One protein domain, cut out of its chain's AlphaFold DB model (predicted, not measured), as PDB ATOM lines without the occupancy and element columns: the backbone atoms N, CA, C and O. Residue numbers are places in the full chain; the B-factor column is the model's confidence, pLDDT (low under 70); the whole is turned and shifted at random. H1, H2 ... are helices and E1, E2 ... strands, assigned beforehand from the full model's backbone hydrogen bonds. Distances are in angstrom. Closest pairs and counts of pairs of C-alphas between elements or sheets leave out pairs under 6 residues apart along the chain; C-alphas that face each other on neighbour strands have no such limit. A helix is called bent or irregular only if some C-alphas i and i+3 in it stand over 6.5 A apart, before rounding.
ATOM      1  N   ILE A 305     282.169 157.356 269.270       82.94
ATOM      2  CA  ILE A 305     281.161 156.351 268.943       82.94
ATOM      3  C   ILE A 305     281.853 155.254 268.146       82.94
ATOM      4  O   ILE A 305     282.283 155.496 267.017       82.94
ATOM      5  N   LYS A 306     281.912 154.047 268.712       88.81
ATOM      6  CA  LYS A 306     282.406 152.867 268.001       88.81
ATOM      7  C   LYS A 306     281.362 152.367 266.998       88.81
ATOM      8  O   LYS A 306     280.234 152.054 267.375       88.81
ATOM      9  N   VAL A 307     281.728 152.309 265.721       92.06
ATOM     10  CA  VAL A 307     280.891 151.865 264.601       92.06
ATOM     11  C   VAL A 307     281.428 150.535 264.090       92.06
ATOM     12  O   VAL A 307     282.464 150.487 263.429       92.06
ATOM     13  N   TYR A 308     280.717 149.449 264.380       91.94
ATOM     14  CA  TYR A 308     281.089 148.117 263.911       91.94
ATOM     15  C   TYR A 308     280.619 147.897 262.475       91.94
ATOM     16  O   TYR A 308     279.457 148.135 262.151       91.94
ATOM     17  N   VAL A 309     281.518 147.419 261.623       94.25
ATOM     18  CA  VAL A 309     281.254 147.150 260.205       94.25
ATOM     19  C   VAL A 309     281.578 145.700 259.869       94.25
ATOM     20  O   VAL A 309     282.345 145.040 260.571       94.25
ATOM     21  N   GLU A 310     280.971 145.161 258.816       90.38
ATOM     22  CA  GLU A 310     281.049 143.726 258.513       90.38
ATOM     23  C   GLU A 310     282.454 143.266 258.113       90.38
ATOM     24  O   GLU A 310     282.874 142.166 258.476       90.38
ATOM     25  N   SER A 311     283.183 144.100 257.373       91.88
ATOM     26  CA  SER A 311     284.474 143.730 256.799       91.88
ATOM     27  C   SER A 311     285.569 144.751 257.088       91.88
ATOM     28  O   SER A 311     285.319 145.933 257.337       91.88
ATOM     29  N   HIS A 312     286.823 144.303 256.984       89.75
ATOM     30  CA  HIS A 312     287.967 145.201 257.097       89.75
ATOM     31  C   HIS A 312     287.999 146.226 255.946       89.75
ATOM     32  O   HIS A 312     288.464 147.354 256.131       89.75
ATOM     33  N   ILE A 313     287.477 145.859 254.771       89.44
ATOM     34  CA  ILE A 313     287.363 146.765 253.622       89.44
ATOM     35  C   ILE A 313     286.365 147.881 253.936       89.44
ATOM     36  O   ILE A 313     286.707 149.049 253.764       89.44
ATOM     37  N   ASP A 314     285.192 147.542 254.480       92.06
ATOM     38  CA  ASP A 314     284.203 148.534 254.919       92.06
ATOM     39  C   ASP A 314     284.784 149.441 256.003       92.06
ATOM     40  O   ASP A 314     284.586 150.650 255.959       92.06
ATOM     41  N   PHE A 315     285.553 148.881 256.943       94.25
ATOM     42  CA  PHE A 315     286.199 149.655 258.008       94.25
ATOM     43  C   PHE A 315     287.095 150.738 257.416       94.25
ATOM     44  O   PHE A 315     286.892 151.917 257.701       94.25
ATOM     45  N   LYS A 316     288.017 150.348 256.527       93.12
ATOM     46  CA  LYS A 316     288.924 151.292 255.865       93.12
ATOM     47  C   LYS A 316     288.144 152.304 255.032       93.12
ATOM     48  O   LYS A 316     288.446 153.492 255.067       93.12
ATOM     49  N   PHE A 317     287.133 151.845 254.296       93.38
ATOM     50  CA  PHE A 317     286.301 152.712 253.472       93.38
ATOM     51  C   PHE A 317     285.597 153.783 254.313       93.38
ATOM     52  O   PHE A 317     285.740 154.973 254.035       93.38
ATOM     53  N   TYR A 318     284.868 153.387 255.358       93.62
ATOM     54  CA  TYR A 318     284.119 154.323 256.189       93.62
ATOM     55  C   TYR A 318     285.027 155.229 257.017       93.62
ATOM     56  O   TYR A 318     284.710 156.408 257.157       93.62
ATOM     57  N   GLU A 319     286.166 154.731 257.496       95.00
ATOM     58  CA  GLU A 319     287.168 155.541 258.188       95.00
ATOM     59  C   GLU A 319     287.727 156.644 257.276       95.00
ATOM     60  O   GLU A 319     287.724 157.819 257.656       95.00
ATOM     61  N   ILE A 320     288.112 156.302 256.040       95.06
ATOM     62  CA  ILE A 320     288.582 157.274 255.042       95.06
ATOM     63  C   ILE A 320     287.477 158.285 254.719       95.06
ATOM     64  O   ILE A 320     287.715 159.495 254.746       95.06
ATOM     65  N   MET A 321     286.256 157.813 254.448       94.38
ATOM     66  CA  MET A 321     285.121 158.684 254.128       94.38
ATOM     67  C   MET A 321     284.801 159.645 255.272       94.38
ATOM     68  O   MET A 321     284.617 160.842 255.048       94.38
ATOM     69  N   TYR A 322     284.780 159.146 256.505       94.06
ATOM     70  CA  TYR A 322     284.579 159.955 257.696       94.06
ATOM     71  C   TYR A 322     285.701 160.987 257.876       94.06
ATOM     72  O   TYR A 322     285.409 162.157 258.131       94.06
ATOM     73  N   GLY A 323     286.963 160.605 257.661       93.12
ATOM     74  CA  GLY A 323     288.107 161.519 257.697       93.12
ATOM     75  C   GLY A 323     287.991 162.659 256.679       93.12
ATOM     76  O   GLY A 323     288.165 163.829 257.032       93.12
ATOM     77  N   ILE A 324     287.616 162.345 255.433       93.62
ATOM     78  CA  ILE A 324     287.388 163.338 254.370       93.62
ATOM     79  C   ILE A 324     286.244 164.286 254.750       93.62
ATOM     80  O   ILE A 324     286.408 165.509 254.699       93.62
ATOM     81  N   LEU A 325     285.101 163.738 255.172       90.62
ATOM     82  CA  LEU A 325     283.933 164.526 255.568       90.62
ATOM     83  C   LEU A 325     284.233 165.422 256.771       90.62
ATOM     84  O   LEU A 325     283.810 166.580 256.795       90.62
ATOM     85  N   MET A 326     284.990 164.925 257.752       90.62
ATOM     86  CA  MET A 326     285.382 165.696 258.929       90.62
ATOM     87  C   MET A 326     286.358 166.819 258.568       90.62
ATOM     88  O   MET A 326     286.197 167.943 259.052       90.62
ATOM     89  N   LYS A 327     287.330 166.563 257.682       92.19
ATOM     90  CA  LYS A 327     288.242 167.593 257.162       92.19
ATOM     91  C   LYS A 327     287.466 168.697 256.449       92.19
ATOM     92  O   LYS A 327     287.614 169.863 256.805       92.19
ATOM     93  N   TYR A 328     286.580 168.335 255.522       90.88
ATOM     94  CA  TYR A 328     285.743 169.298 254.801       90.88
ATOM     95  C   TYR A 328     284.854 170.110 255.752       90.88
ATOM     96  O   TYR A 328     284.806 171.338 255.698       90.88
ATOM     97  N   SER A 329     284.236 169.429 256.716       87.50
ATOM     98  CA  SER A 329     283.434 170.049 257.771       87.50
ATOM     99  C   SER A 329     284.238 171.038 258.623       87.50
ATOM    100  O   SER A 329     283.711 172.063 259.053       87.50
ATOM    101  N   ASN A 330     285.514 170.754 258.890       86.69
ATOM    102  CA  ASN A 330     286.400 171.652 259.628       86.69
ATOM    103  C   ASN A 330     286.810 172.883 258.818       86.69
ATOM    104  O   ASN A 330     286.872 173.964 259.397       86.69
ATOM    105  N   GLU A 331     287.035 172.747 257.515       89.00
ATOM    106  CA  GLU A 331     287.329 173.892 256.647       89.00
ATOM    107  C   GLU A 331     286.126 174.839 256.538       89.00
ATOM    108  O   GLU A 331     286.287 176.043 256.736       89.00
ATOM    109  N   ILE A 332     284.902 174.310 256.387       86.06
ATOM    110  CA  ILE A 332     283.681 175.137 256.432       86.06
ATOM    111  C   ILE A 332     283.577 175.882 257.770       86.06
ATOM    112  O   ILE A 332     283.263 177.070 257.808       86.06
ATOM    113  N   ARG A 333     283.877 175.218 258.896       82.50
ATOM    114  CA  ARG A 333     283.879 175.883 260.212       82.50
ATOM    115  C   ARG A 333     284.913 176.995 260.308       82.50
ATOM    116  O   ARG A 333     284.598 178.027 260.891       82.50
ATOM    117  N   LYS A 334     286.126 176.796 259.783       87.81
ATOM    118  CA  LYS A 334     287.174 177.830 259.780       87.81
ATOM    119  C   LYS A 334     286.713 179.051 258.988       87.81
ATOM    120  O   LYS A 334     286.763 180.156 259.521       87.81
ATOM    121  N   GLN A 335     286.169 178.839 257.792       87.19
ATOM    122  CA  GLN A 335     285.596 179.908 256.970       87.19
ATOM    123  C   GLN A 335     284.463 180.637 257.712       87.19
ATOM    124  O   GLN A 335     284.471 181.861 257.809       87.19
ATOM    125  N   ASN A 336     283.555 179.898 258.359       82.12
ATOM    126  CA  ASN A 336     282.459 180.492 259.131       82.12
ATOM    127  C   ASN A 336     282.922 181.201 260.414       82.12
ATOM    128  O   ASN A 336     282.261 182.128 260.876       82.12
ATOM    129  N   SER A 337     284.037 180.782 261.015       81.06
ATOM    130  CA  SER A 337     284.585 181.430 262.213       81.06
ATOM    131  C   SER A 337     285.164 182.815 261.921       81.06
ATOM    132  O   SER A 337     285.151 183.670 262.805       81.06
ATOM    133  N   GLN A 338     285.597 183.043 260.677       82.88
ATOM    134  CA  GLN A 338     286.077 184.337 260.190       82.88
ATOM    135  C   GLN A 338     284.930 185.306 259.866       82.88
ATOM    136  O   GLN A 338     285.157 186.511 259.793       82.88
ATOM    137  N   LEU A 339     283.694 184.813 259.723       74.94
ATOM    138  CA  LEU A 339     282.519 185.668 259.569       74.94
ATOM    139  C   LEU A 339     282.196 186.381 260.889       74.94
ATOM    140  O   LEU A 339     282.308 185.809 261.987       74.94
ATOM    141  N   THR A 340     281.752 187.635 260.790       75.25
ATOM    142  CA  THR A 340     281.302 188.405 261.953       75.25
ATOM    143  C   THR A 340     280.124 187.698 262.635       75.25
ATOM    144  O   THR A 340     279.411 186.896 262.025       75.25
ATOM    145  N   SER A 341     279.895 187.966 263.923       65.25
ATOM    146  CA  SER A 341     278.764 187.381 264.660       65.25
ATOM    147  C   SER A 341     277.409 187.692 264.008       65.25
ATOM    148  O   SER A 341     276.506 186.863 264.080       65.25
ATOM    149  N   GLN A 342     277.278 188.830 263.317       62.28
ATOM    150  CA  GLN A 342     276.072 189.203 262.569       62.28
ATOM    151  C   GLN A 342     275.917 188.419 261.255       62.28
ATOM    152  O   GLN A 342     274.805 188.006 260.922       62.28
ATOM    153  N   ASP A 343     277.014 188.148 260.542       60.53
ATOM    154  CA  ASP A 343     276.987 187.396 259.277       60.53
ATOM    155  C   ASP A 343     276.809 185.890 259.493       60.53
ATOM    156  O   ASP A 343     276.175 185.209 258.679       60.53
ATOM    157  N   ARG A 344     277.292 185.363 260.627       58.03
ATOM    158  CA  ARG A 344     277.042 183.972 261.034       58.03
ATOM    159  C   ARG A 344     275.544 183.699 261.145       58.03
ATOM    160  O   ARG A 344     275.039 182.815 260.469       58.03
ATOM    161  N   PHE A 345     274.793 184.504 261.896       51.16
ATOM    162  CA  PHE A 345     273.354 184.260 262.073       51.16
ATOM    163  C   PHE A 345     272.549 184.308 260.766       51.16
ATOM    164  O   PHE A 345     271.602 183.539 260.616       51.16
ATOM    165  N   LYS A 346     272.936 185.157 259.804       56.06
ATOM    166  CA  LYS A 346     272.254 185.259 258.503       56.06
ATOM    167  C   LYS A 346     272.602 184.117 257.540       56.06
ATOM    168  O   LYS A 346     271.758 183.727 256.740       56.06
ATOM    169  N   SER A 347     273.811 183.558 257.623       55.22
ATOM    170  CA  SER A 347     274.284 182.478 256.737       55.22
ATOM    171  C   SER A 347     274.041 181.060 257.282       55.22
ATOM    172  O   SER A 347     273.988 180.099 256.509       55.22
ATOM    173  N   CYS A 348     273.833 180.901 258.596       49.72
ATOM    174  CA  CYS A 348     273.670 179.596 259.250       49.72
ATOM    175  C   CYS A 348     272.345 178.869 258.944       49.72
ATOM    176  O   CYS A 348     272.250 177.671 259.206       49.72
ATOM    177  N   GLY A 349     271.342 179.540 258.363       50.66
ATOM    178  CA  GLY A 349     270.003 178.972 258.141       50.66
ATOM    179  C   GLY A 349     269.942 177.757 257.201       50.66
ATOM    180  O   GLY A 349     269.035 176.943 257.341       50.66
ATOM    181  N   PHE A 350     270.909 177.592 256.290       51.03
ATOM    182  CA  PHE A 350     270.877 176.522 255.275       51.03
ATOM    183  C   PHE A 350     272.100 175.586 255.258       51.03
ATOM    184  O   PHE A 350     272.005 174.486 254.717       51.03
ATOM    185  N   ASN A 351     273.237 175.958 255.864       51.09
ATOM    186  CA  ASN A 351     274.490 175.201 255.705       51.09
ATOM    187  C   ASN A 351     274.974 174.438 256.949       51.09
ATOM    188  O   ASN A 351     275.768 173.511 256.795       51.09
ATOM    189  N   GLU A 352     274.502 174.740 258.164       50.03
ATOM    190  CA  GLU A 352     274.966 174.010 259.360       50.03
ATOM    191  C   GLU A 352     274.566 172.526 259.350       50.03
ATOM    192  O   GLU A 352     275.322 171.681 259.833       50.03
ATOM    193  N   ASN A 353     273.436 172.189 258.721       49.66
ATOM    194  CA  ASN A 353     272.960 170.808 258.593       49.66
ATOM    195  C   ASN A 353     273.846 169.939 257.679       49.66
ATOM    196  O   ASN A 353     273.725 168.718 257.698       49.66
ATOM    197  N   ARG A 354     274.755 170.547 256.901       56.19
ATOM    198  CA  ARG A 354     275.672 169.849 255.980       56.19
ATOM    199  C   ARG A 354     277.048 169.565 256.583       56.19
ATOM    200  O   ARG A 354     277.894 168.968 255.925       56.19
ATOM    201  N   ILE A 355     277.290 170.001 257.819       73.12
ATOM    202  CA  ILE A 355     278.590 169.874 258.475       73.12
ATOM    203  C   ILE A 355     278.538 168.692 259.440       73.12
ATOM    204  O   ILE A 355     277.805 168.704 260.432       73.12
ATOM    205  N   LEU A 356     279.380 167.690 259.201       79.81
ATOM    206  CA  LEU A 356     279.499 166.533 260.076       79.81
ATOM    207  C   LEU A 356     279.996 166.992 261.445       79.81
ATOM    208  O   LEU A 356     281.102 167.522 261.570       79.81
ATOM    209  N   SER A 357     279.151 166.880 262.472       77.69
ATOM    210  CA  SER A 357     279.405 167.492 263.779       77.69
ATOM    211  C   SER A 357     280.666 166.928 264.441       77.69
ATOM    212  O   SER A 357     280.796 165.713 264.537       77.69
ATOM    213  N   ARG A 358     281.536 167.788 265.008       75.88
ATOM    214  CA  ARG A 358     282.663 167.344 265.868       75.88
ATOM    215  C   ARG A 358     282.199 166.495 267.058       75.88
ATOM    216  O   ARG A 358     282.994 165.773 267.636       75.88
ATOM    217  N   ARG A 359     280.907 166.589 267.394       68.50
ATOM    218  CA  ARG A 359     280.226 165.818 268.442       68.50
ATOM    219  C   ARG A 359     280.131 164.325 268.134       68.50
ATOM    220  O   ARG A 359     279.954 163.539 269.056       68.50
ATOM    221  N   TYR A 360     280.202 163.945 266.861       74.38
ATOM    222  CA  TYR A 360     280.179 162.553 266.428       74.38
ATOM    223  C   TYR A 360     281.590 162.151 266.041       74.38
ATOM    224  O   TYR A 360     281.908 162.064 264.857       74.38
ATOM    225  N   GLN A 361     282.446 161.958 267.043       82.56
ATOM    226  CA  GLN A 361     283.733 161.338 266.789       82.56
ATOM    227  C   GLN A 361     283.488 159.857 266.517       82.56
ATOM    228  O   GLN A 361     283.140 159.131 267.437       82.56
ATOM    229  N   LEU A 362     283.558 159.420 265.266       90.19
ATOM    230  CA  LEU A 362     283.351 158.013 264.929       90.19
ATOM    231  C   LEU A 362     284.686 157.271 264.973       90.19
ATOM    232  O   LEU A 362     285.684 157.742 264.432       90.19
ATOM    233  N   GLU A 363     284.685 156.113 265.617       93.00
ATOM    234  CA  GLU A 363     285.767 155.136 265.594       93.00
ATOM    235  C   GLU A 363     285.218 153.885 264.923       93.00
ATOM    236  O   GLU A 363     284.278 153.278 265.422       93.00
ATOM    237  N   PHE A 364     285.733 153.512 263.759       93.75
ATOM    238  CA  PHE A 364     285.225 152.332 263.068       93.75
ATOM    239  C   PHE A 364     285.897 151.075 263.633       93.75
ATOM    240  O   PHE A 364     287.032 151.110 264.093       93.75
ATOM    241  N   CYS A 365     285.199 149.947 263.622       92.94
ATOM    242  CA  CYS A 365     285.733 148.663 264.060       92.94
ATOM    243  C   CYS A 365     285.297 147.584 263.072       92.94
ATOM    244  O   CYS A 365     284.108 147.416 262.810       92.94
ATOM    245  N   SER A 366     286.244 146.829 262.518       92.00
ATOM    246  CA  SER A 366     285.912 145.670 261.685       92.00
ATOM    247  C   SER A 366     285.446 144.519 262.567       92.00
ATOM    248  O   SER A 366     286.151 144.104 263.484       92.00
ATOM    249  N   SER A 367     284.288 143.951 262.249       87.44
ATOM    250  CA  SER A 367     283.864 142.675 262.816       87.44
ATOM    251  C   SER A 367     284.537 141.482 262.139       87.44
ATOM    252  O   SER A 367     284.307 140.373 262.571       87.44
ATOM    253  N   ALA A 368     285.383 141.629 261.116       84.88
ATOM    254  CA  ALA A 368     286.162 140.511 260.574       84.88
ATOM    255  C   ALA A 368     287.502 140.344 261.323       84.88
ATOM    256  O   ALA A 368     288.245 141.314 261.462       84.88
ATOM    257  N   LYS A 369     287.829 139.110 261.759       74.12
ATOM    258  CA  LYS A 369     289.122 138.750 262.401       74.12
ATOM    259  C   LYS A 369     290.303 138.761 261.423       74.12
ATOM    260  O   LYS A 369     291.436 138.944 261.849       74.12
ATOM    261  N   THR A 370     290.055 138.535 260.134       77.50
ATOM    262  CA  THR A 370     291.090 138.414 259.101       77.50
ATOM    263  C   THR A 370     290.712 139.209 257.853       77.50
ATOM    264  O   THR A 370     289.536 139.440 257.569       77.50
ATOM    265  N   LEU A 371     291.726 139.631 257.095       64.56
ATOM    266  CA  LEU A 371     291.580 140.422 255.866       64.56
ATOM    267  C   LEU A 371     290.855 139.676 254.728       64.56
ATOM    268  O   LEU A 371     290.396 140.315 253.787       64.56
ATOM    269  N   THR A 372     290.758 138.346 254.796       58.00
ATOM    270  CA  THR A 372     290.447 137.488 253.640       58.00
ATOM    271  C   THR A 372     289.052 136.854 253.649       58.00
ATOM    272  O   THR A 372     288.688 136.201 252.677       58.00
ATOM    273  N   GLY A 373     288.232 137.043 254.690       53.81
ATOM    274  CA  GLY A 373     286.972 136.301 254.843       53.81
ATOM    275  C   GLY A 373     285.724 137.169 254.995       53.81
ATOM    276  O   GLY A 373     285.291 137.435 256.114       53.81
ATOM    277  N   GLY A 374     285.072 137.524 253.882       50.62
ATOM    278  CA  GLY A 374     283.801 138.271 253.848       50.62
ATOM    279  C   GLY A 374     282.556 137.529 254.374       50.62
ATOM    280  O   GLY A 374     281.447 138.020 254.204       50.62
ATOM    281  N   GLY A 375     282.705 136.359 255.004       49.47
ATOM    282  CA  GLY A 375     281.588 135.547 255.516       49.47
ATOM    283  C   GLY A 375     281.516 135.407 257.041       49.47
ATOM    284  O   GLY A 375     280.555 134.839 257.555       49.47
TER     285      GLY A 375
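This is residues 305 to 375 of the 728 residues of the protein "AAA ATPase domain" of Brachionus plicatilis (UniProt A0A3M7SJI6). A slim rod is built along one long helix, H1; the small parallel sheet E1 E2 packs on its first part, residues 312 to 326, and the irregular helix H2 folds back from its other end. The 71 printed residues, mixed in class, run E1, H1, H2, E2. The whole is only just extended, close to loose: radius of gyration of the C-alphas 16.8 A, spans 54 by 15 by 15 A.

E1, residues 305 to 309, begins at C-alpha 305 (281.161, 156.351, 268.943). H1, residues 312 to 338, is 39.3 A long. H2, residues 341 to 354, measures 19.8 A; it is irregular, with C-alphas 349 and 352 7.1 A apart. E2, residues 361 to 366, measures 16.6 A and ends at C-alpha 366 (285.912, 145.670, 261.685).

E1 and E2 are parallel neighbours at 29 degrees; N 307 and O 363 are 2.7 A apart, within hydrogen-bond range. E1, H1 H2, E2 form a strand-helix-strand unit, parallel strands joined through helices, with a right-handed crossover. The closest C-alphas of H1 and E2, His 312 and Ser 366, are 5.0 A apart. H1 and H2 are close but not clearly touching, C-alphas of Asn 336 and Arg 344 at 6.7 A, with a shallow tilt of 17 degrees, opposite ways. Every O i to N i+4 pair is within hydrogen-bond range in H1; in H2 2 of 10 are, and 3 of 11 O i to N i+3 pairs.

The C-alphas farthest apart, Gln 342 and Gly 373, are 54.6 A apart. The printed part has no cut and no long link between elements. Its mean pLDDT is 78.5; residues 341 to 354, 359 and 371 to 375 are under 70.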